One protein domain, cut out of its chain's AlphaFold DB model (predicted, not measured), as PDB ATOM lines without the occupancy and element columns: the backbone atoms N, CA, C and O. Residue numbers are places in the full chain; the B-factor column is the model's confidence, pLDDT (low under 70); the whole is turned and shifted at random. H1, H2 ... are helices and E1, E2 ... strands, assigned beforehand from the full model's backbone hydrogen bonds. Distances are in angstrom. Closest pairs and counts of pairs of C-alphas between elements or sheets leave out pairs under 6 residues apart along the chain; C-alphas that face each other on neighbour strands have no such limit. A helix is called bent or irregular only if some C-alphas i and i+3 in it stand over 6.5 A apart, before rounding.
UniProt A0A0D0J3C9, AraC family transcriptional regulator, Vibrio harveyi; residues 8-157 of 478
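This is residues 8 to 157 of the 478 residues of the protein "AraC family transcriptional regulator" of Vibrio harveyi (UniProt A0A0D0J3C9). A strongly twisted four-stranded sheet, E3 E4 E6 E5, is a wall with H3 and H4 over one face and no helix over the other. H2 and H6 pack on H3 on its side away from the sheet, H1 packs on H4 and H2, and the small strand hairpin E1 E2 sits at one end. The 150 printed residues hold six named helices and six named strands in the order H1 E1 E2 H2 H3 E3 E4 H4 H5 E5 E6 H6, and both sheets are antiparallel. The class is mixed, helices and strands; the whole is compact, with a radius of gyration of the C-alphas of 15.1 A and spans of 42 by 40 by 25 A.

H1, residues 8 to 16, begins at C-alpha 8 (-18.955, -1.232, -27.509). E1 is residues 20 to 23, E2 26 to 29, H2 30 to 42 (18.4 A) and H3 47 to 60 (20.3 A). E3, residues 65 to 72 (23.3 A), begins at C-alpha 65 (-11.333, -18.268, -32.694). E4 is residues 75 to 82 (23.1 A), H4 91 to 104 (20.8 A), H5 107 to 110, E5 111 to 115 and E6 122 to 127. H6, residues 138 to 152 (21.4 A), ends at C-alpha 152 (-24.506, -24.074, -37.419). H4 is irregular: C-alphas 92 and 95 are 7.1 A apart.

In the sheet, N 68 and O 79 of hairpin E3 E4 are 2.8 A apart, N 76 and O 125 of E4 and E6 2.8 A, and N 112 and O 126 of hairpin E5 E6 2.8 A. E4, H4 H5 and E5 form a split strand-helix-strand unit, two strands running the same way with E6 between them, its crossover right-handed. H3 and H4 make two layers with the sheet, on the same face, at heights over the sheet of 8.3 A and 9.5 A. H5 only grazes the sheet with residues 108 to 110. H2, H3 and H6 form a bundle, a group of three helices that touch. H2 and H3, a helical hairpin, touch at Leu 41 and Gly 50, their closest C-alphas, 4.2 A apart. H3 and H6 touch at a shallow tilt of 27 degrees, the closest C-alphas being those of Leu 60 and Ser 151, 6.7 A. H1 touches H4, the closest C-alphas being those of Ile 8 and Met 100, 6.7 A. In hairpin E1 E2, N 21 and O 28 are 2.8 A apart. Every O i to N i+4 pair is within hydrogen-bond range in H1, H2 and H6, against 8 of 10 in H3 and in H4; H5 is too short for such a pair.

The C-alphas farthest apart, of Gly 25 and Glu 129, are 43.0 A apart. The printed part has no cut, and no link is long. Mean pLDDT of the printed part is 82.5; it is under 70 at residues 17 to 18, 21 to 22, 24 to 27, 115 to 120, 129 to 136 and 154 to 157.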
ATOM      1  N   ILE A   8     -19.436   0.140 -27.269       89.44
ATOM      2  CA  ILE A   8     -18.955  -1.232 -27.509       89.44
ATOM      3  C   ILE A   8     -18.988  -1.565 -29.001       89.44
ATOM      4  O   ILE A   8     -18.044  -2.133 -29.553       89.44
ATOM      5  N   THR A   9     -20.076  -1.191 -29.675       85.62
ATOM      6  CA  THR A   9     -20.261  -1.503 -31.097       85.62
ATOM      7  C   THR A   9     -19.233  -0.782 -31.979       85.62
ATOM      8  O   THR A   9     -18.529  -1.472 -32.717       85.62
ATOM      9  N   PRO A  10     -19.042   0.552 -31.890       74.12
ATOM     10  CA  PRO A  10     -17.978   1.248 -32.618       74.12
ATOM     11  C   PRO A  10     -16.575   0.696 -32.332       74.12
ATOM     12  O   PRO A  10     -15.779   0.546 -33.263       74.12
ATOM     13  N   PHE A  11     -16.275   0.353 -31.071       86.06
ATOM     14  CA  PHE A  11     -15.004  -0.267 -30.683       86.06
ATOM     15  C   PHE A  11     -14.759  -1.576 -31.442       86.06
ATOM     16  O   PHE A  11     -13.724  -1.736 -32.100       86.06
ATOM     17  N   LEU A  12     -15.731  -2.491 -31.409       84.88
ATOM     18  CA  LEU A  12     -15.596  -3.798 -32.038       84.88
ATOM     19  C   LEU A  12     -15.576  -3.694 -33.571       84.88
ATOM     20  O   LEU A  12     -14.741  -4.331 -34.213       84.88
ATOM     21  N   CYS A  13     -16.414  -2.836 -34.160       73.25
ATOM     22  CA  CYS A  13     -16.401  -2.558 -35.599       73.25
ATOM     23  C   CYS A  13     -15.027  -2.059 -36.071       73.25
ATOM     24  O   CYS A  13     -14.519  -2.504 -37.100       73.25
ATOM     25  N   LYS A  14     -14.381  -1.175 -35.296       71.81
ATOM     26  CA  LYS A  14     -13.029  -0.679 -35.593       71.81
ATOM     27  C   LYS A  14     -11.983  -1.796 -35.554       71.81
ATOM     28  O   LYS A  14     -11.096  -1.819 -36.404       71.81
ATOM     29  N   LYS A  15     -12.079  -2.714 -34.588       79.88
ATOM     30  CA  LYS A  15     -11.150  -3.848 -34.445       79.88
ATOM     31  C   LYS A  15     -11.344  -4.910 -35.532       79.88
ATOM     32  O   LYS A  15     -10.356  -5.434 -36.042       79.88
ATOM     33  N   LEU A  16     -12.589  -5.183 -35.920       72.19
ATOM     34  CA  LEU A  16     -12.929  -6.113 -37.003       72.19
ATOM     35  C   LEU A  16     -12.692  -5.516 -38.402       72.19
ATOM     36  O   LEU A  16     -12.433  -6.250 -39.354       72.19
ATOM     37  N   GLY A  17     -12.749  -4.188 -38.539       61.91
ATOM     38  CA  GLY A  17     -12.596  -3.478 -39.813       61.91
ATOM     39  C   GLY A  17     -13.866  -3.443 -40.674       61.91
ATOM     40  O   GLY A  17     -13.803  -3.073 -41.847       61.91
ATOM     41  N   HIS A  18     -15.012  -3.830 -40.116       63.88
ATOM     42  CA  HIS A  18     -16.329  -3.803 -40.757       63.88
ATOM     43  C   HIS A  18     -17.430  -3.679 -39.694       63.88
ATOM     44  O   HIS A  18     -17.176  -3.917 -38.520       63.88
ATOM     45  N   ASN A  19     -18.653  -3.324 -40.103       71.81
ATOM     46  CA  ASN A  19     -19.825  -3.153 -39.229       71.81
ATOM     47  C   ASN A  19     -20.890  -4.262 -39.370       71.81
ATOM     48  O   ASN A  19     -21.843  -4.305 -38.597       71.81
ATOM     49  N   HIS A  20     -20.721  -5.189 -40.319       74.38
ATOM     50  CA  HIS A  20     -21.654  -6.295 -40.559       74.38
ATOM     51  C   HIS A  20     -20.925  -7.627 -40.747       74.38
ATOM     52  O   HIS A  20     -19.782  -7.652 -41.198       74.38
ATOM     53  N   LEU A  21     -21.615  -8.729 -40.460       69.94
ATOM     54  CA  LEU A  21     -21.234 -10.093 -40.822       69.94
ATOM     55  C   LEU A  21     -22.336 -10.723 -41.663       69.94
ATOM     56  O   LEU A  21     -23.510 -10.417 -41.473       69.94
ATOM     57  N   ARG A  22     -21.965 -11.622 -42.574       65.81
ATOM     58  CA  ARG A  22     -22.940 -12.387 -43.349       65.81
ATOM     59  C   ARG A  22     -23.048 -13.799 -42.791       65.81
ATOM     60  O   ARG A  22     -22.102 -14.583 -42.871       65.81
ATOM     61  N   ILE A  23     -24.196 -14.091 -42.186       74.19
ATOM     62  CA  ILE A  23     -24.495 -15.368 -41.531       74.19
ATOM     63  C   ILE A  23     -25.774 -15.900 -42.163       74.19
ATOM     64  O   ILE A  23     -26.781 -15.196 -42.182       74.19
ATOM     65  N   ALA A  24     -25.729 -17.125 -42.695       67.62
ATOM     66  CA  ALA A  24     -26.863 -17.738 -43.399       67.62
ATOM     67  C   ALA A  24     -27.382 -16.915 -44.600       67.62
ATOM     68  O   ALA A  24     -28.576 -16.888 -44.871       67.62
ATOM     69  N   GLY A  25     -26.493 -16.209 -45.306       56.03
ATOM     70  CA  GLY A  25     -26.859 -15.372 -46.454       56.03
ATOM     71  C   GLY A  25     -27.405 -13.982 -46.103       56.03
ATOM     72  O   GLY A  25     -27.463 -13.141 -47.001       56.03
ATOM     73  N   GLU A  26     -27.684 -13.710 -44.826       60.94
ATOM     74  CA  GLU A  26     -28.240 -12.452 -44.313       60.94
ATOM     75  C   GLU A  26     -27.175 -11.541 -43.691       60.94
ATOM     76  O   GLU A  26     -26.205 -12.015 -43.093       60.94
ATOM     77  N   TYR A  27     -27.375 -10.222 -43.787       65.19
ATOM     78  CA  TYR A  27     -26.501  -9.231 -43.153       65.19
ATOM     79  C   TYR A  27     -26.890  -8.994 -41.689       65.19
ATOM     80  O   TYR A  27     -27.940  -8.434 -41.371       65.19
ATOM     81  N   TRP A  28     -25.982  -9.350 -40.786       78.06
ATOM     82  CA  TRP A  28     -26.068  -9.087 -39.357       78.06
ATOM     83  C   TRP A  28     -25.185  -7.899 -39.002       78.06
ATOM     84  O   TRP A  28     -23.960  -7.998 -39.052       78.06
ATOM     85  N   HIS A  29     -25.793  -6.774 -38.625       81.44
ATOM     86  CA  HIS A  29     -25.044  -5.676 -38.015       81.44
ATOM     87  C   HIS A  29     -24.378  -6.175 -36.727       81.44
ATOM     88  O   HIS A  29     -25.012  -6.896 -35.949       81.44
ATOM     89  N   ILE A  30     -23.121  -5.796 -36.491       83.75
ATOM     90  CA  ILE A  30     -22.346  -6.247 -35.323       83.75
ATOM     91  C   ILE A  30     -23.076  -5.933 -34.020       83.75
ATOM     92  O   ILE A  30     -23.079  -6.759 -33.113       83.75
ATOM     93  N   GLU A  31     -23.783  -4.807 -33.958       86.62
ATOM     94  CA  GLU A  31     -24.614  -4.435 -32.813       86.62
ATOM     95  C   GLU A  31     -25.618  -5.523 -32.412       86.62
ATOM     96  O   GLU A  31     -25.815  -5.767 -31.226       86.62
ATOM     97  N   LYS A  32     -26.228  -6.224 -33.379       89.00
ATOM     98  CA  LYS A  32     -27.185  -7.304 -33.086       89.00
ATOM     99  C   LYS A  32     -26.496  -8.496 -32.425       89.00
ATOM    100  O   LYS A  32     -27.072  -9.121 -31.540       89.00
ATOM    101  N   LEU A  33     -25.267  -8.800 -32.837       91.94
ATOM    102  CA  LEU A  33     -24.471  -9.881 -32.256       91.94
ATOM    103  C   LEU A  33     -23.939  -9.495 -30.873       91.94
ATOM    104  O   LEU A  33     -23.979 -10.311 -29.959       91.94
ATOM    105  N   VAL A  34     -23.524  -8.239 -30.689       93.19
ATOM    106  CA  VAL A  34     -23.158  -7.688 -29.375       93.19
ATOM    107  C   VAL A  34     -24.363  -7.712 -28.431       93.19
ATOM    108  O   VAL A  34     -24.233  -8.135 -27.288       93.19
ATOM    109  N   ALA A  35     -25.554  -7.339 -28.905       92.44
ATOM    110  CA  ALA A  35     -26.780  -7.424 -28.119       92.44
ATOM    111  C   ALA A  35     -27.097  -8.872 -27.713       92.44
ATOM    112  O   ALA A  35     -27.449  -9.108 -26.560       92.44
ATOM    113  N   LEU A  36     -26.915  -9.839 -28.622       93.88
ATOM    114  CA  LEU A  36     -27.061 -11.266 -28.319       93.88
ATOM    115  C   LEU A  36     -26.098 -11.704 -27.200       93.88
ATOM    116  O   LEU A  36     -26.520 -12.387 -26.273       93.88
ATOM    117  N   GLN A  37     -24.830 -11.276 -27.251       95.25
ATOM    118  CA  GLN A  37     -23.845 -11.545 -26.194       95.25
ATOM    119  C   GLN A  37     -24.237 -10.926 -24.848       95.25
ATOM    120  O   GLN A  37     -24.130 -11.590 -23.820       95.25
ATOM    121  N   CYS A  38     -24.715  -9.680 -24.841       94.12
ATOM    122  CA  CYS A  38     -25.186  -9.031 -23.619       94.12
ATOM    123  C   CYS A  38     -26.387  -9.770 -23.014       94.12
ATOM    124  O   CYS A  38     -26.409  -9.990 -21.808       94.12
ATOM    125  N   MET A  39     -27.343 -10.215 -23.837       92.94
ATOM    126  CA  MET A  39     -28.479 -11.013 -23.360       92.94
ATOM    127  C   MET A  39     -28.035 -12.365 -22.790       92.94
ATOM    128  O   MET A  39     -28.600 -12.809 -21.798       92.94
ATOM    129  N   MET A  40     -27.002 -13.007 -23.356       93.12
ATOM    130  CA  MET A  40     -26.434 -14.230 -22.766       93.12
ATOM    131  C   MET A  40     -25.881 -13.998 -21.362       93.12
ATOM    132  O   MET A  40     -26.002 -14.881 -20.528       93.12
ATOM    133  N   LEU A  41     -25.257 -12.849 -21.103       92.81
ATOM    134  CA  LEU A  41     -24.704 -12.531 -19.786       92.81
ATOM    135  C   LEU A  41     -25.801 -12.141 -18.789       92.81
ATOM    136  O   LEU A  41     -25.777 -12.589 -17.650       92.81
ATOM    137  N   GLN A  42     -26.748 -11.309 -19.222       91.00
ATOM    138  CA  GLN A  42     -27.763 -10.709 -18.359       91.00
ATOM    139  C   GLN A  42     -28.884 -11.679 -17.971       91.00
ATOM    140  O   GLN A  42     -29.360 -11.642 -16.843       91.00
ATOM    141  N   GLU A  43     -29.328 -12.518 -18.908       91.56
ATOM    142  CA  GLU A  43     -30.506 -13.372 -18.719       91.56
ATOM    143  C   GLU A  43     -30.149 -14.762 -18.179       91.56
ATOM    144  O   GLU A  43     -31.042 -15.559 -17.887       91.56
ATOM    145  N   ALA A  44     -28.856 -15.082 -18.069       90.44
ATOM    146  CA  ALA A  44     -28.406 -16.379 -17.588       90.44
ATOM    147  C   ALA A  44     -28.838 -16.630 -16.132       90.44
ATOM    148  O   ALA A  44     -28.749 -15.721 -15.307       90.44
ATOM    149  N   PRO A  45     -29.211 -17.876 -15.773       88.69
ATOM    150  CA  PRO A  45     -29.542 -18.239 -14.391       88.69
ATOM    151  C   PRO A  45     -28.405 -17.959 -13.400       88.69
ATOM    152  O   PRO A  45     -28.641 -17.676 -12.225       88.69
ATOM    153  N   THR A  46     -27.167 -18.072 -13.887       88.19
ATOM    154  CA  THR A  46     -25.931 -17.807 -13.151       88.19
ATOM    155  C   THR A  46     -24.952 -17.057 -14.042       88.19
ATOM    156  O   THR A  46     -24.924 -17.257 -15.263       88.19
ATOM    157  N   LEU A  47     -24.096 -16.230 -13.441       88.56
ATOM    158  CA  LEU A  47     -23.070 -15.513 -14.193       88.56
ATOM    159  C   LEU A  47     -22.068 -16.487 -14.813       88.56
ATOM    160  O   LEU A  47     -21.625 -16.290 -15.945       88.56
ATOM    161  N   ARG A  48     -21.783 -17.596 -14.123       90.38
ATOM    162  CA  ARG A  48     -21.018 -18.719 -14.676       90.38
ATOM    163  C   ARG A  48     -21.601 -19.233 -15.989       90.38
ATOM    164  O   ARG A  48     -20.859 -19.415 -16.957       90.38
ATOM    165  N   GLU A  49     -22.909 -19.483 -16.038       91.19
ATOM    166  CA  GLU A  49     -23.557 -19.975 -17.254       91.19
ATOM    167  C   GLU A  49     -23.558 -18.908 -18.359       91.19
ATOM    168  O   GLU A  49     -23.274 -19.227 -19.518       91.19
ATOM    169  N   GLY A  50     -23.768 -17.639 -18.001       92.81
ATOM    170  CA  GLY A  50     -23.660 -16.516 -18.931       92.81
ATOM    171  C   GLY A  50     -22.273 -16.419 -19.565       92.81
ATOM    172  O   GLY A  50     -22.152 -16.371 -20.789       92.81
ATOM    173  N   LEU A  51     -21.216 -16.488 -18.754       93.81
ATOM    174  CA  LEU A  51     -19.819 -16.475 -19.198       93.81
ATOM    175  C   LEU A  51     -19.478 -17.681 -20.089       93.81
ATOM    176  O   LEU A  51     -18.782 -17.532 -21.097       93.81
ATOM    177  N   LEU A  52     -20.009 -18.869 -19.780       94.19
ATOM    178  CA  LEU A  52     -19.836 -20.058 -20.616       94.19
ATOM    179  C   LEU A  52     -20.442 -19.855 -22.013       94.19
ATOM    180  O   LEU A  52     -19.791 -20.147 -23.018       94.19
ATOM    181  N   TRP A  53     -21.677 -19.365 -22.118       95.44
ATOM    182  CA  TRP A  53     -22.315 -19.154 -23.425       95.44
ATOM    183  C   TRP A  53     -21.741 -17.962 -24.179       95.44
ATOM    184  O   TRP A  53     -21.518 -18.056 -25.390       95.44
ATOM    185  N   TRP A  54     -21.390 -16.901 -23.459       96.12
ATOM    186  CA  TRP A  54     -20.633 -15.792 -24.010       96.12
ATOM    187  C   TRP A  54     -19.328 -16.279 -24.652       96.12
ATOM    188  O   TRP A  54     -19.057 -15.961 -25.809       96.12
ATOM    189  N   SER A  55     -18.568 -17.144 -23.976       95.75
ATOM    190  CA  SER A  55     -17.292 -17.638 -24.507       95.75
ATOM    191  C   SER A  55     -17.451 -18.421 -25.822       95.75
ATOM    192  O   SER A  55     -16.650 -18.277 -26.748       95.75
ATOM    193  N   LYS A  56     -18.550 -19.175 -25.968       93.94
ATOM    194  CA  LYS A  56     -18.915 -19.871 -27.215       93.94
ATOM    195  C   LYS A  56     -19.278 -18.897 -28.343       93.94
ATOM    196  O   LYS A  56     -18.929 -19.125 -29.507       93.94
ATOM    197  N   SER A  57     -19.954 -17.800 -28.001       93.88
ATOM    198  CA  SER A  57     -20.422 -16.790 -28.956       93.88
ATOM    199  C   SER A  57     -19.301 -16.045 -29.683       93.88
ATOM    200  O   SER A  57     -19.537 -15.549 -30.779       93.88
ATOM    201  N   VAL A  58     -18.072 -16.020 -29.151       92.88
ATOM    202  CA  VAL A  58     -16.905 -15.392 -29.807       92.88
ATOM    203  C   VAL A  58     -16.671 -15.959 -31.211       92.88
ATOM    204  O   VAL A  58     -16.326 -15.229 -32.142       92.88
ATOM    205  N   SER A  59     -16.973 -17.246 -31.400       89.56
ATOM    206  CA  SER A  59     -16.905 -17.908 -32.705       89.56
ATOM    207  C   SER A  59     -17.875 -17.333 -33.749       89.56
ATOM    208  O   SER A  59     -17.746 -17.657 -34.931       89.56
ATOM    209  N   LEU A  60     -18.854 -16.507 -33.350       89.25
ATOM    210  CA  LEU A  60     -19.743 -15.787 -34.267       89.25
ATOM    211  C   LEU A  60     -19.049 -14.634 -35.001       89.25
ATOM    212  O   LEU A  60     -19.579 -14.177 -36.006       89.25
ATOM    213  N   PHE A  61     -17.891 -14.171 -34.528       87.81
ATOM    214  CA  PHE A  61     -17.133 -13.090 -35.169       87.81
ATOM    215  C   PHE A  61     -15.970 -13.616 -36.014       87.81
ATOM    216  O   PHE A  61     -15.645 -13.047 -37.052       87.81
ATOM    217  N   ASP A  62     -15.370 -14.737 -35.608       85.06
ATOM    218  CA  ASP A  62     -14.369 -15.458 -36.392       85.06
ATOM    219  C   ASP A  62     -14.397 -16.948 -36.029       85.06
ATOM    220  O   ASP A  62     -14.074 -17.330 -34.907       85.06
ATOM    221  N   ARG A  63     -14.738 -17.819 -36.990       82.94
ATOM    222  CA  ARG A  63     -14.821 -19.279 -36.774       82.94
ATOM    223  C   ARG A  63     -13.488 -19.931 -36.415       82.94
ATOM    224  O   ARG A  63     -13.466 -21.093 -36.008       82.94
ATOM    225  N   ARG A  64     -12.373 -19.230 -36.628       84.06
ATOM    226  CA  ARG A  64     -11.047 -19.708 -36.237       84.06
ATOM    227  C   ARG A  64     -10.825 -19.541 -34.740       84.06
ATOM    228  O   ARG A  64     -10.079 -20.340 -34.186       84.06
ATOM    229  N   LEU A  65     -11.464 -18.553 -34.115       89.38
ATOM    230  CA  LEU A  65     -11.333 -18.268 -32.694       89.38
ATOM    231  C   LEU A  65     -12.339 -19.065 -31.875       89.38
ATOM    232  O   LEU A  65     -13.511 -19.204 -32.233       89.38
ATOM    233  N   TYR A  66     -11.870 -19.578 -30.749       92.50
ATOM    234  CA  TYR A  66     -12.703 -20.206 -29.738       92.50
ATOM    235  C   TYR A  66     -12.066 -20.010 -28.369       92.50
ATOM    236  O   TYR A  66     -10.861 -19.815 -28.256       92.50
ATOM    237  N   ILE A  67     -12.885 -20.055 -27.325       94.06
ATOM    238  CA  ILE A  67     -12.408 -19.965 -25.950       94.06
ATOM    239  C   ILE A  67     -12.530 -21.342 -25.307       94.06
ATOM    240  O   ILE A  67     -13.598 -21.959 -25.322       94.06
ATOM    241  N   VAL A  68     -11.431 -21.816 -24.733       93.25
ATOM    242  CA  VAL A  68     -11.426 -22.954 -23.821       93.25
ATOM    243  C   VAL A  68     -11.854 -22.448 -22.452       93.25
ATOM    244  O   VAL A  68     -11.201 -21.593 -21.857       93.25
ATOM    245  N   PHE A  69     -12.973 -22.976 -21.968       92.38
ATOM    246  CA  PHE A  69     -13.574 -22.600 -20.696       92.38
ATOM    247  C   PHE A  69     -13.339 -23.713 -19.674       92.38
ATOM    248  O   PHE A  69     -13.862 -24.821 -19.824       92.38
ATOM    249  N   LYS A  70     -12.554 -23.427 -18.637       90.88
ATOM    250  CA  LYS A  70     -12.319 -24.318 -17.495       90.88
ATOM    251  C   LYS A  70     -12.903 -23.672 -16.249       90.88
ATOM    252  O   LYS A  70     -12.847 -22.457 -16.099       90.88
ATOM    253  N   HIS A  71     -13.464 -24.479 -15.361       85.38
ATOM    254  CA  HIS A  71     -14.017 -23.979 -14.110       85.38
ATOM    255  C   HIS A  71     -13.729 -24.941 -12.959       85.38
ATOM    256  O   HIS A  71     -13.695 -26.158 -13.147       85.38
ATOM    257  N   SER A  72     -13.541 -24.362 -11.781       82.38
ATOM    258  CA  SER A  72     -13.560 -24.983 -10.456       82.38
ATOM    259  C   SER A  72     -14.439 -24.116  -9.548       82.38
ATOM    260  O   SER A  72     -14.745 -22.992  -9.930       82.38
ATOM    261  N   ASP A  73     -14.893 -24.631  -8.400       79.56
ATOM    262  CA  ASP A  73     -15.874 -24.020  -7.474       79.56
ATOM    263  C   ASP A  73     -16.265 -22.564  -7.772       79.56
ATOM    264  O   ASP A  73     -17.290 -22.373  -8.424       79.56
ATOM    265  N   ASN A  74     -15.438 -21.573  -7.413       80.75
ATOM    266  CA  ASN A  74     -15.674 -20.145  -7.696       80.75
ATOM    267  C   ASN A  74     -14.678 -19.523  -8.689       80.75
ATOM    268  O   ASN A  74     -14.641 -18.305  -8.842       80.75
ATOM    269  N   GLN A  75     -13.868 -20.333  -9.370       86.12
ATOM    270  CA  GLN A  75     -12.867 -19.843 -10.313       86.12
ATOM    271  C   GLN A  75     -13.160 -20.308 -11.736       86.12
ATOM    272  O   GLN A  75     -13.385 -21.486 -12.014       86.12
ATOM    273  N   ILE A  76     -13.122 -19.364 -12.669       90.88
ATOM    274  CA  ILE A  76     -13.268 -19.612 -14.098       90.88
ATOM    275  C   ILE A  76     -11.982 -19.182 -14.784       90.88
ATOM    276  O   ILE A  76     -11.550 -18.042 -14.661       90.88
ATOM    277  N   GLN A  77     -11.411 -20.081 -15.575       91.31
ATOM    278  CA  GLN A  77     -10.326 -19.773 -16.490       91.31
ATOM    279  C   GLN A  77     -10.864 -19.799 -17.920       91.31
ATOM    280  O   GLN A  77     -11.428 -20.798 -18.377       91.31
ATOM    281  N   MET A  78     -10.652 -18.706 -18.647       93.88
ATOM    282  CA  MET A  78     -10.930 -18.620 -20.075       93.88
ATOM    283  C   MET A  78      -9.631 -18.431 -20.837       93.88
ATOM    284  O   MET A  78      -8.914 -17.468 -20.587       93.88
ATOM    285  N   GLN A  79      -9.378 -19.300 -21.811       92.75
ATOM    286  CA  GLN A  79      -8.209 -19.218 -22.680       92.75
ATOM    287  C   GLN A  79      -8.643 -19.101 -24.140       92.75
ATOM    288  O   GLN A  79      -9.319 -19.987 -24.662       92.75
ATOM    289  N   LEU A  80      -8.268 -18.011 -24.801       93.75
ATOM    290  CA  LEU A  80      -8.540 -17.793 -26.215       93.75
ATOM    291  C   LEU A  80      -7.547 -18.592 -27.068       93.75
ATOM    292  O   LEU A  80      -6.332 -18.432 -26.969       93.75
ATOM    293  N   GLU A  81      -8.088 -19.424 -27.949       92.44
ATOM    294  CA  GLU A  81      -7.341 -20.263 -28.878       92.44
ATOM    295  C   GLU A  81      -7.764 -19.991 -30.329       92.44
ATOM    296  O   GLU A  81      -8.863 -19.506 -30.620       92.44
ATOM    297  N   CYS A  82      -6.869 -20.313 -31.264       89.12
ATOM    298  CA  CYS A  82      -7.094 -20.151 -32.694       89.12
ATOM    299  C   CYS A  82      -6.806 -21.458 -33.430       89.12
ATOM    300  O   CYS A  82      -5.760 -22.074 -33.248       89.12
ATOM    301  N   ARG A  83      -7.714 -21.859 -34.323       82.62
ATOM    302  CA  ARG A  83      -7.529 -23.018 -35.213       82.62
ATOM    303  C   ARG A  83      -6.548 -22.750 -36.357       82.62
ATOM    304  O   ARG A  83      -6.194 -23.677 -37.079       82.62
ATOM    305  N   ALA A  84      -6.174 -21.492 -36.583       77.56
ATOM    306  CA  ALA A  84      -5.193 -21.101 -37.588       77.56
ATOM    307  C   ALA A  84      -3.811 -20.895 -36.956       77.56
ATOM    308  O   ALA A  84      -3.686 -20.712 -35.751       77.56
ATOM    309  N   THR A  85      -2.774 -20.887 -37.793       74.56
ATOM    310  CA  THR A  85      -1.379 -20.681 -37.369       74.56
ATOM    311  C   THR A  85      -1.110 -19.289 -36.800       74.56
ATOM    312  O   THR A  85      -0.166 -19.122 -36.037       74.56
ATOM    313  N   GLU A  86      -1.925 -18.297 -37.162       77.56
ATOM    314  CA  GLU A  86      -1.793 -16.914 -36.705       77.56
ATOM    315  C   GLU A  86      -3.087 -16.435 -36.037       77.56
ATOM    316  O   GLU A  86      -4.196 -16.736 -36.498       77.56
ATOM    317  N   MET A  87      -2.935 -15.666 -34.956       82.31
ATOM    318  CA  MET A  87      -4.044 -14.987 -34.290       82.31
ATOM    319  C   MET A  87      -4.569 -13.837 -35.166       82.31
ATOM    320  O   MET A  87      -3.775 -13.029 -35.657       82.31
ATOM    321  N   PRO A  88      -5.895 -13.707 -35.355       79.06
ATOM    322  CA  PRO A  88      -6.490 -12.520 -35.956       79.06
ATOM    323  C   PRO A  88      -6.116 -11.254 -35.180       79.06
ATOM    324  O   PRO A  88      -6.048 -11.270 -33.955       79.06
ATOM    325  N   SER A  89      -5.963 -10.126 -35.877       79.44
ATOM    326  CA  SER A  89      -5.543  -8.857 -35.257       79.44
ATOM    327  C   SER A  89      -6.491  -8.326 -34.182       79.44
ATOM    328  O   SER A  89      -6.105  -7.459 -33.412       79.44
ATOM    329  N   TRP A  90      -7.737  -8.798 -34.150       85.06
ATOM    330  CA  TRP A  90      -8.728  -8.395 -33.156       85.06
ATOM    331  C   TRP A  90      -8.773  -9.327 -31.935       85.06
ATOM    332  O   TRP A  90      -9.480  -9.017 -30.982       85.06
ATOM    333  N   ALA A  91      -8.025 -10.439 -31.940       86.50
ATOM    334  CA  ALA A  91      -8.020 -11.429 -30.860       86.50
ATOM    335  C   ALA A  91      -7.640 -10.816 -29.500       86.50
ATOM    336  O   ALA A  91      -8.241 -11.155 -28.485       86.50
ATOM    337  N   GLU A  92      -6.708  -9.856 -29.492       85.06
ATOM    338  CA  GLU A  92      -6.318  -9.093 -28.296       85.06
ATOM    339  C   GLU A  92      -7.493  -8.344 -27.645       85.06
ATOM    340  O   GLU A  92      -7.496  -8.127 -26.441       85.06
ATOM    341  N   SER A  93      -8.520  -7.991 -28.423       89.19
ATOM    342  CA  SER A  93      -9.658  -7.188 -27.971       89.19
ATOM    343  C   SER A  93     -10.867  -8.016 -27.545       89.19
ATOM    344  O   SER A  93     -11.901  -7.449 -27.198       89.19
ATOM    345  N   VAL A  94     -10.765  -9.350 -27.557       92.62
ATOM    346  CA  VAL A  94     -11.853 -10.240 -27.115       92.62
ATOM    347  C   VAL A  94     -12.173 -10.023 -25.636       92.62
ATOM    348  O   VAL A  94     -13.343  -9.954 -25.266       92.62
ATOM    349  N   TYR A  95     -11.154  -9.887 -24.787       92.06
ATOM    350  CA  TYR A  95     -11.372  -9.665 -23.357       92.06
ATOM    351  C   TYR A  95     -11.699  -8.207 -23.033       92.06
ATOM    352  O   TYR A  95     -12.516  -7.977 -22.148       92.06
ATOM    353  N   ASP A  96     -11.185  -7.240 -23.802       91.00
ATOM    354  CA  ASP A  96     -11.646  -5.846 -23.724       91.00
ATOM    355  C   ASP A  96     -13.161  -5.761 -23.975       91.00
ATOM    356  O   ASP A  96     -13.887  -5.122 -23.217       91.00
ATOM    357  N   LEU A  97     -13.656  -6.470 -25.000       93.56
ATOM    358  CA  LEU A  97     -15.084  -6.567 -25.306       93.56
ATOM    359  C   LEU A  97     -15.884  -7.118 -24.117       93.56
ATOM    360  O   LEU A  97     -16.897  -6.524 -23.748       93.56
ATOM    361  N   LEU A  98     -15.431  -8.221 -23.506       94.06
ATOM    362  CA  LEU A  98     -16.094  -8.797 -22.330       94.06
ATOM    363  C   LEU A  98     -16.138  -7.807 -21.165       94.06
ATOM    364  O   LEU A  98     -17.184  -7.638 -20.547       94.06
ATOM    365  N   LEU A  99     -15.016  -7.147 -20.876       91.12
ATOM    366  CA  LEU A  99     -14.909  -6.174 -19.788       91.12
ATOM    367  C   LEU A  99     -15.893  -5.021 -19.976       91.12
ATOM    368  O   LEU A  99     -16.653  -4.716 -19.057       91.12
ATOM    369  N   MET A 100     -15.945  -4.448 -21.182       91.88
ATOM    370  CA  MET A 100     -16.903  -3.391 -21.512       91.88
ATOM    371  C   MET A 100     -18.353  -3.866 -21.333       91.88
ATOM    372  O   MET A 100     -19.189  -3.121 -20.827       91.88
ATOM    373  N   GLN A 101     -18.667  -5.107 -21.718       93.81
ATOM    374  CA  GLN A 101     -20.012  -5.673 -21.565       93.81
ATOM    375  C   GLN A 101     -20.375  -5.918 -20.095       93.81
ATOM    376  O   GLN A 101     -21.489  -5.592 -19.690       93.81
ATOM    377  N   LEU A 102     -19.455  -6.454 -19.286       91.81
ATOM    378  CA  LEU A 102     -19.673  -6.668 -17.851       91.81
ATOM    379  C   LEU A 102     -19.870  -5.345 -17.107       91.81
ATOM    380  O   LEU A 102     -20.753  -5.254 -16.256       91.81
ATOM    381  N   GLU A 103     -19.084  -4.319 -17.437       90.81
ATOM    382  CA  GLU A 103     -19.238  -2.978 -16.871       90.81
ATOM    383  C   GLU A 103     -20.585  -2.360 -17.261       90.81
ATOM    384  O   GLU A 103     -21.326  -1.904 -16.393       90.81
ATOM    385  N   GLN A 104     -20.951  -2.425 -18.546       89.38
ATOM    386  CA  GLN A 104     -22.221  -1.889 -19.040       89.38
ATOM    387  C   GLN A 104     -23.439  -2.564 -18.389       89.38
ATOM    388  O   GLN A 104     -24.460  -1.916 -18.163       89.38
ATOM    389  N   LEU A 105     -23.344  -3.862 -18.094       89.06
ATOM    390  CA  LEU A 105     -24.403  -4.625 -17.432       89.06
ATOM    391  C   LEU A 105     -24.362  -4.510 -15.898       89.06
ATOM    392  O   LEU A 105     -25.234  -5.055 -15.228       89.06
ATOM    393  N   GLY A 106     -23.363  -3.826 -15.327       87.56
ATOM    394  CA  GLY A 106     -23.167  -3.729 -13.877       87.56
ATOM    395  C   GLY A 106     -22.758  -5.046 -13.203       87.56
ATOM    396  O   GLY A 106     -22.859  -5.162 -11.984       87.56
ATOM    397  N   LEU A 107     -22.296  -6.030 -13.983       87.06
ATOM    398  CA  LEU A 107     -21.882  -7.365 -13.529       87.06
ATOM    399  C   LEU A 107     -20.426  -7.406 -13.044       87.06
ATOM    400  O   LEU A 107     -20.011  -8.371 -12.411       87.06
ATOM    401  N   ASN A 108     -19.648  -6.356 -13.307       83.62
ATOM    402  CA  ASN A 108     -18.259  -6.223 -12.855       83.62
ATOM    403  C   ASN A 108     -18.092  -6.276 -11.325       83.62
ATOM    404  O   ASN A 108     -17.007  -6.582 -10.847       83.62
ATOM    405  N   LYS A 109     -19.145  -5.984 -10.556       81.38
ATOM    406  CA  LYS A 109     -19.122  -6.089  -9.090       81.38
ATOM    407  C   LYS A 109     -19.122  -7.533  -8.601       81.38
ATOM    408  O   LYS A 109     -18.583  -7.790  -7.542       81.38
ATOM    409  N   SER A 110     -19.688  -8.451  -9.379       78.12
ATOM    410  CA  SER A 110     -19.836  -9.866  -9.019       78.12
ATOM    411  C   SER A 110     -18.647 -10.726  -9.457       78.12
ATOM    412  O   SER A 110     -18.697 -11.952  -9.344       78.12
ATOM    413  N   VAL A 111     -17.602 -10.102 -10.021       81.69
ATOM    414  CA  VAL A 111     -16.449 -10.801 -10.588       81.69
ATOM    415  C   VAL A 111     -15.158 -10.053 -10.298       81.69
ATOM    416  O   VAL A 111     -14.978  -8.908 -10.710       81.69
ATOM    417  N   HIS A 112     -14.203 -10.741  -9.685       79.75
ATOM    418  CA  HIS A 112     -12.821 -10.289  -9.614       79.75
ATOM    419  C   HIS A 112     -12.019 -10.860 -10.781       79.75
ATOM    420  O   HIS A 112     -12.041 -12.060 -11.046       79.75
ATOM    421  N   ILE A 113     -11.313  -9.990 -11.503       79.25
ATOM    422  CA  ILE A 113     -10.612 -10.348 -12.740       79.25
ATOM    423  C   ILE A 113      -9.113 -10.258 -12.501       79.25
ATOM    424  O   ILE A 113      -8.593  -9.196 -12.160       79.25
ATOM    425  N   GLN A 114      -8.415 -11.370 -12.714       73.69
ATOM    426  CA  GLN A 114      -6.960 -11.437 -12.659       73.69
ATOM    427  C   GLN A 114      -6.413 -11.654 -14.073       73.69
ATOM    428  O   GLN A 114      -6.555 -12.721 -14.676       73.69
ATOM    429  N   LEU A 115      -5.791 -10.605 -14.614       66.38
ATOM    430  CA  LEU A 115      -5.064 -10.651 -15.881       66.38
ATOM    431  C   LEU A 115      -3.624 -11.091 -15.596       66.38
ATOM    432  O   LEU A 115      -2.872 -10.369 -14.941       66.38
ATOM    433  N   HIS A 116      -3.218 -12.265 -16.079       62.44
ATOM    434  CA  HIS A 116      -1.828 -12.701 -15.954       62.44
ATOM    435  C   HIS A 116      -0.990 -12.139 -17.102       62.44
ATOM    436  O   HIS A 116      -1.209 -12.456 -18.267       62.44
ATOM    437  N   SER A 117       0.036 -11.354 -16.771       55.44
ATOM    438  CA  SER A 117       0.944 -10.745 -17.754       55.44
ATOM    439  C   SER A 117       1.761 -11.760 -18.566       55.44
ATOM    440  O   SER A 117       2.362 -11.397 -19.573       55.44
ATOM    441  N   THR A 118       1.829 -13.018 -18.125       58.50
ATOM    442  CA  THR A 118       2.606 -14.091 -18.761       58.50
ATOM    443  C   THR A 118       1.826 -14.870 -19.822       58.50
ATOM    444  O   THR A 118       2.447 -15.529 -20.651       58.50
ATOM    445  N   GLU A 119       0.492 -14.782 -19.840       67.56
ATOM    446  CA  GLU A 119      -0.376 -15.489 -20.789       67.56
ATOM    447  C   GLU A 119      -1.293 -14.487 -21.508       67.56
ATOM    448  O   GLU A 119      -2.411 -14.231 -21.074       67.56
ATOM    449  N   LEU A 120      -0.831 -13.933 -22.637       66.25
ATOM    450  CA  LEU A 120      -1.493 -12.844 -23.383       66.25
ATOM    451  C   LEU A 120      -2.965 -13.096 -23.792       66.25
ATOM    452  O   LEU A 120      -3.641 -12.169 -24.228       66.25
ATOM    453  N   TYR A 121      -3.450 -14.332 -23.685       84.38
ATOM    454  CA  TYR A 121      -4.765 -14.779 -24.151       84.38
ATOM    455  C   TYR A 121      -5.523 -15.597 -23.094       84.38
ATOM    456  O   TYR A 121      -6.368 -16.417 -23.439       84.38
ATOM    457  N   SER A 122      -5.197 -15.408 -21.816       85.75
ATOM    458  CA  SER A 122      -5.766 -16.151 -20.690       85.75
ATOM    459  C   SER A 122      -6.258 -15.175 -19.627       85.75
ATOM    460  O   SER A 122      -5.546 -14.241 -19.256       85.75
ATOM    461  N   VAL A 123      -7.478 -15.382 -19.134       87.19
ATOM    462  CA  VAL A 123      -8.077 -14.565 -18.070       87.19
ATOM    463  C   VAL A 123      -8.676 -15.472 -17.008       87.19
ATOM    464  O   VAL A 123      -9.370 -16.440 -17.333       87.19
ATOM    465  N   HIS A 124      -8.410 -15.137 -15.745       88.19
ATOM    466  CA  HIS A 124      -8.996 -15.808 -14.592       88.19
ATOM    467  C   HIS A 124     -10.028 -14.892 -13.943       88.19
ATOM    468  O   HIS A 124      -9.784 -13.704 -13.718       88.19
ATOM    469  N   PHE A 125     -11.187 -15.468 -13.659       86.00
ATOM    470  CA  PHE A 125     -12.303 -14.821 -13.002       86.00
ATOM    471  C   PHE A 125     -12.563 -15.540 -11.687       86.00
ATOM    472  O   PHE A 125     -12.672 -16.765 -11.659       86.00
ATOM    473  N   GLU A 126     -12.699 -14.775 -10.620       85.38
ATOM    474  CA  GLU A 126     -13.163 -15.245  -9.325       85.38
ATOM    475  C   GLU A 126     -14.564 -14.677  -9.098       85.38
ATOM    476  O   GLU A 126     -14.765 -13.463  -9.131       85.38
ATOM    477  N   LEU A 127     -15.545 -15.568  -8.976       84.81
ATOM    478  CA  LEU A 127     -16.947 -15.210  -8.799       84.81
ATOM    479  C   LEU A 127     -17.262 -15.046  -7.310       84.81
ATOM    480  O   LEU A 127     -16.860 -15.879  -6.493       84.81
ATOM    481  N   GLU A 128     -18.019 -14.005  -6.967       79.81
ATOM    482  CA  GLU A 128     -18.633 -13.904  -5.638       79.81
ATOM    483  C   GLU A 128     -19.685 -15.019  -5.452       79.81
ATOM    484  O   GLU A 128     -20.270 -15.493  -6.428       79.81
ATOM    485  N   GLU A 129     -19.911 -15.472  -4.209       62.31
ATOM    486  CA  GLU A 129     -20.846 -16.571  -3.908       62.31
ATOM    487  C   GLU A 129     -22.238 -16.314  -4.516       62.31
ATOM    488  O   GLU A 129     -22.941 -15.369  -4.154       62.31
ATOM    489  N   GLU A 130     -22.645 -17.182  -5.448       59.16
ATOM    490  CA  GLU A 130     -23.926 -17.076  -6.144       59.16
ATOM    491  C   GLU A 130     -25.076 -17.391  -5.170       59.16
ATOM    492  O   GLU A 130     -25.294 -18.539  -4.773       59.16
ATOM    493  N   THR A 131     -25.875 -16.386  -4.797       48.66
ATOM    494  CA  THR A 131     -27.186 -16.645  -4.191       48.66
ATOM    495  C   THR A 131     -28.065 -17.310  -5.245       48.66
ATOM    496  O   THR A 131     -28.422 -16.663  -6.228       48.66
ATOM    497  N   ASN A 132     -28.387 -18.594  -5.053       48.84
ATOM    498  CA  ASN A 132     -29.220 -19.407  -5.945       48.84
ATOM    499  C   ASN A 132     -30.431 -18.630  -6.492       48.84
ATOM    500  O   ASN A 132     -31.460 -18.512  -5.823       48.84
ATOM    501  N   SER A 133     -30.324 -18.146  -7.731       52.19
ATOM    502  CA  SER A 133     -31.452 -17.623  -8.492       52.19
ATOM    503  C   SER A 133     -31.978 -18.769  -9.362       52.19
ATOM    504  O   SER A 133     -31.480 -19.087 -10.437       52.19
ATOM    505  N   THR A 134     -32.935 -19.514  -8.814       50.78
ATOM    506  CA  THR A 134     -33.552 -20.687  -9.446       50.78
ATOM    507  C   THR A 134     -34.761 -20.281 -10.283       50.78
ATOM    508  O   THR A 134     -35.890 -20.687 -10.013       50.78
ATOM    509  N   GLN A 135     -34.546 -19.476 -11.324       61.97
ATOM    510  CA  GLN A 135     -35.562 -19.270 -12.356       61.97
ATOM    511  C   GLN A 135     -34.967 -19.525 -13.739       61.97
ATOM    512  O   GLN A 135     -34.059 -18.831 -14.181       61.97
ATOM    513  N   ASN A 136     -35.501 -20.538 -14.429       66.31
ATOM    514  CA  ASN A 136     -35.228 -20.753 -15.847       66.31
ATOM    515  C   ASN A 136     -35.722 -19.531 -16.628       66.31
ATOM    516  O   ASN A 136     -36.931 -19.309 -16.740       66.31
ATOM    517  N   SER A 137     -34.792 -18.746 -17.168       83.88
ATOM    518  CA  SER A 137     -35.127 -17.640 -18.058       83.88
ATOM    519  C   SER A 137     -35.485 -18.185 -19.440       83.88
ATOM    520  O   SER A 137     -34.635 -18.677 -20.182       83.88
ATOM    521  N   VAL A 138     -36.761 -18.051 -19.816       88.69
ATOM    522  CA  VAL A 138     -37.237 -18.349 -21.180       88.69
ATOM    523  C   VAL A 138     -36.461 -17.527 -22.215       88.69
ATOM    524  O   VAL A 138     -36.186 -18.006 -23.316       88.69
ATOM    525  N   VAL A 139     -36.074 -16.297 -21.857       88.44
ATOM    526  CA  VAL A 139     -35.269 -15.422 -22.715       88.44
ATOM    527  C   VAL A 139     -33.882 -16.019 -22.925       88.44
ATOM    528  O   VAL A 139     -33.410 -16.076 -24.058       88.44
ATOM    529  N   PHE A 140     -33.250 -16.532 -21.871       91.88
ATOM    530  CA  PHE A 140     -31.944 -17.174 -21.976       91.88
ATOM    531  C   PHE A 140     -31.967 -18.423 -22.859       91.88
ATOM    532  O   PHE A 140     -31.089 -18.600 -23.709       91.88
ATOM    533  N   ASP A 141     -33.000 -19.255 -22.734       91.12
ATOM    534  CA  ASP A 141     -33.166 -20.422 -23.601       91.12
ATOM    535  C   ASP A 141     -33.381 -20.028 -25.070       91.12
ATOM    536  O   ASP A 141     -32.788 -20.638 -25.967       91.12
ATOM    537  N   LEU A 142     -34.152 -18.968 -25.333       92.88
ATOM    538  CA  LEU A 142     -34.328 -18.426 -26.681       92.88
ATOM    539  C   LEU A 142     -33.005 -17.905 -27.257       92.88
ATOM    540  O   LEU A 142     -32.653 -18.228 -28.391       92.88
ATOM    541  N   VAL A 143     -32.246 -17.136 -26.477       92.88
ATOM    542  CA  VAL A 143     -30.945 -16.580 -26.880       92.88
ATOM    543  C   VAL A 143     -29.949 -17.697 -27.198       92.88
ATOM    544  O   VAL A 143     -29.269 -17.645 -28.228       92.88
ATOM    545  N   LYS A 144     -29.910 -18.753 -26.376       92.81
ATOM    546  CA  LYS A 144     -29.131 -19.970 -26.654       92.81
ATOM    547  C   LYS A 144     -29.549 -20.615 -27.966       92.81
ATOM    548  O   LYS A 144     -28.683 -20.989 -28.755       92.81
ATOM    549  N   HIS A 145     -30.851 -20.732 -28.216       91.31
ATOM    550  CA  HIS A 145     -31.363 -21.327 -29.445       91.31
ATOM    551  C   HIS A 145     -30.973 -20.507 -30.682       91.31
ATOM    552  O   HIS A 145     -30.474 -21.069 -31.656       91.31
ATOM    553  N   VAL A 146     -31.105 -19.178 -30.624       90.50
ATOM    554  CA  VAL A 146     -30.664 -18.269 -31.696       90.50
ATOM    555  C   VAL A 146     -29.166 -18.420 -31.952       90.50
ATOM    556  O   VAL A 146     -28.756 -18.585 -33.100       90.50
ATOM    557  N   TYR A 147     -28.340 -18.432 -30.903       92.06
ATOM    558  CA  TYR A 147     -26.909 -18.684 -31.057       92.06
ATOM    559  C   TYR A 147     -26.627 -20.042 -31.697       92.06
ATOM    560  O   TYR A 147     -25.803 -20.109 -32.605       92.06
ATOM    561  N   LEU A 148     -27.299 -21.113 -31.262       89.44
ATOM    562  CA  LEU A 148     -27.101 -22.447 -31.825       89.44
ATOM    563  C   LEU A 148     -27.425 -22.453 -33.319       89.44
ATOM    564  O   LEU A 148     -26.585 -22.891 -34.107       89.44
ATOM    565  N   LEU A 149     -28.567 -21.880 -33.714       86.56
ATOM    566  CA  LEU A 149     -28.935 -21.713 -35.119       86.56
ATOM    567  C   LEU A 149     -27.834 -20.977 -35.885       86.56
ATOM    568  O   LEU A 149     -27.327 -21.520 -36.860       86.56
ATOM    569  N   LEU A 150     -27.382 -19.814 -35.411       85.44
ATOM    570  CA  LEU A 150     -26.306 -19.051 -36.055       85.44
ATOM    571  C   LEU A 150     -24.967 -19.802 -36.075       85.44
ATOM    572  O   LEU A 150     -24.195 -19.660 -37.021       85.44
ATOM    573  N   SER A 151     -24.662 -20.602 -35.053       83.88
ATOM    574  CA  SER A 151     -23.408 -21.357 -34.933       83.88
ATOM    575  C   SER A 151     -23.294 -22.475 -35.971       83.88
ATOM    576  O   SER A 151     -22.194 -22.758 -36.445       83.88
ATOM    577  N   HIS A 152     -24.428 -23.051 -36.377       79.75
ATOM    578  CA  HIS A 152     -24.506 -24.074 -37.419       79.75
ATOM    579  C   HIS A 152     -24.513 -23.499 -38.839       79.75
ATOM    580  O   HIS A 152     -24.364 -24.248 -39.803       79.75
ATOM    581  N   GLN A 153     -24.654 -22.181 -38.981       77.94
ATOM    582  CA  GLN A 153     -24.635 -21.515 -40.276       77.94
ATOM    583  C   GLN A 153     -23.204 -21.123 -40.667       77.94
ATOM    584  O   GLN A 153     -22.394 -20.741 -39.803       77.94
ATOM    585  N   PRO A 154     -22.868 -21.184 -41.970       58.50
ATOM    586  CA  PRO A 154     -21.601 -20.664 -42.442       58.50
ATOM    587  C   PRO A 154     -21.549 -19.167 -42.136       58.50
ATOM    588  O   PRO A 154     -22.446 -18.406 -42.502       58.50
ATOM    589  N   ILE A 155     -20.480 -18.754 -41.458       60.66
ATOM    590  CA  ILE A 155     -20.068 -17.355 -41.490       60.66
ATOM    591  C   ILE A 155     -19.305 -17.222 -42.783       60.66
ATOM    592  O   ILE A 155     -18.244 -17.838 -42.948       60.66
ATOM    593  N   GLU A 156     -19.858 -16.457 -43.711       57.66
ATOM    594  CA  GLU A 156     -19.085 -16.057 -44.868       57.66
ATOM    595  C   GLU A 156     -17.926 -15.222 -44.324       57.66
ATOM    596  O   GLU A 156     -18.139 -14.164 -43.730       57.66
ATOM    597  N   GLN A 157     -16.695 -15.743 -44.440       54.12
ATOM    598  CA  GLN A 157     -15.499 -14.977 -44.086       54.12
ATOM    599  C   GLN A 157     -15.593 -13.594 -44.729       54.12
ATOM    600  O   GLN A 157     -16.148 -13.519 -45.836       54.12
TER     601      GLN A 157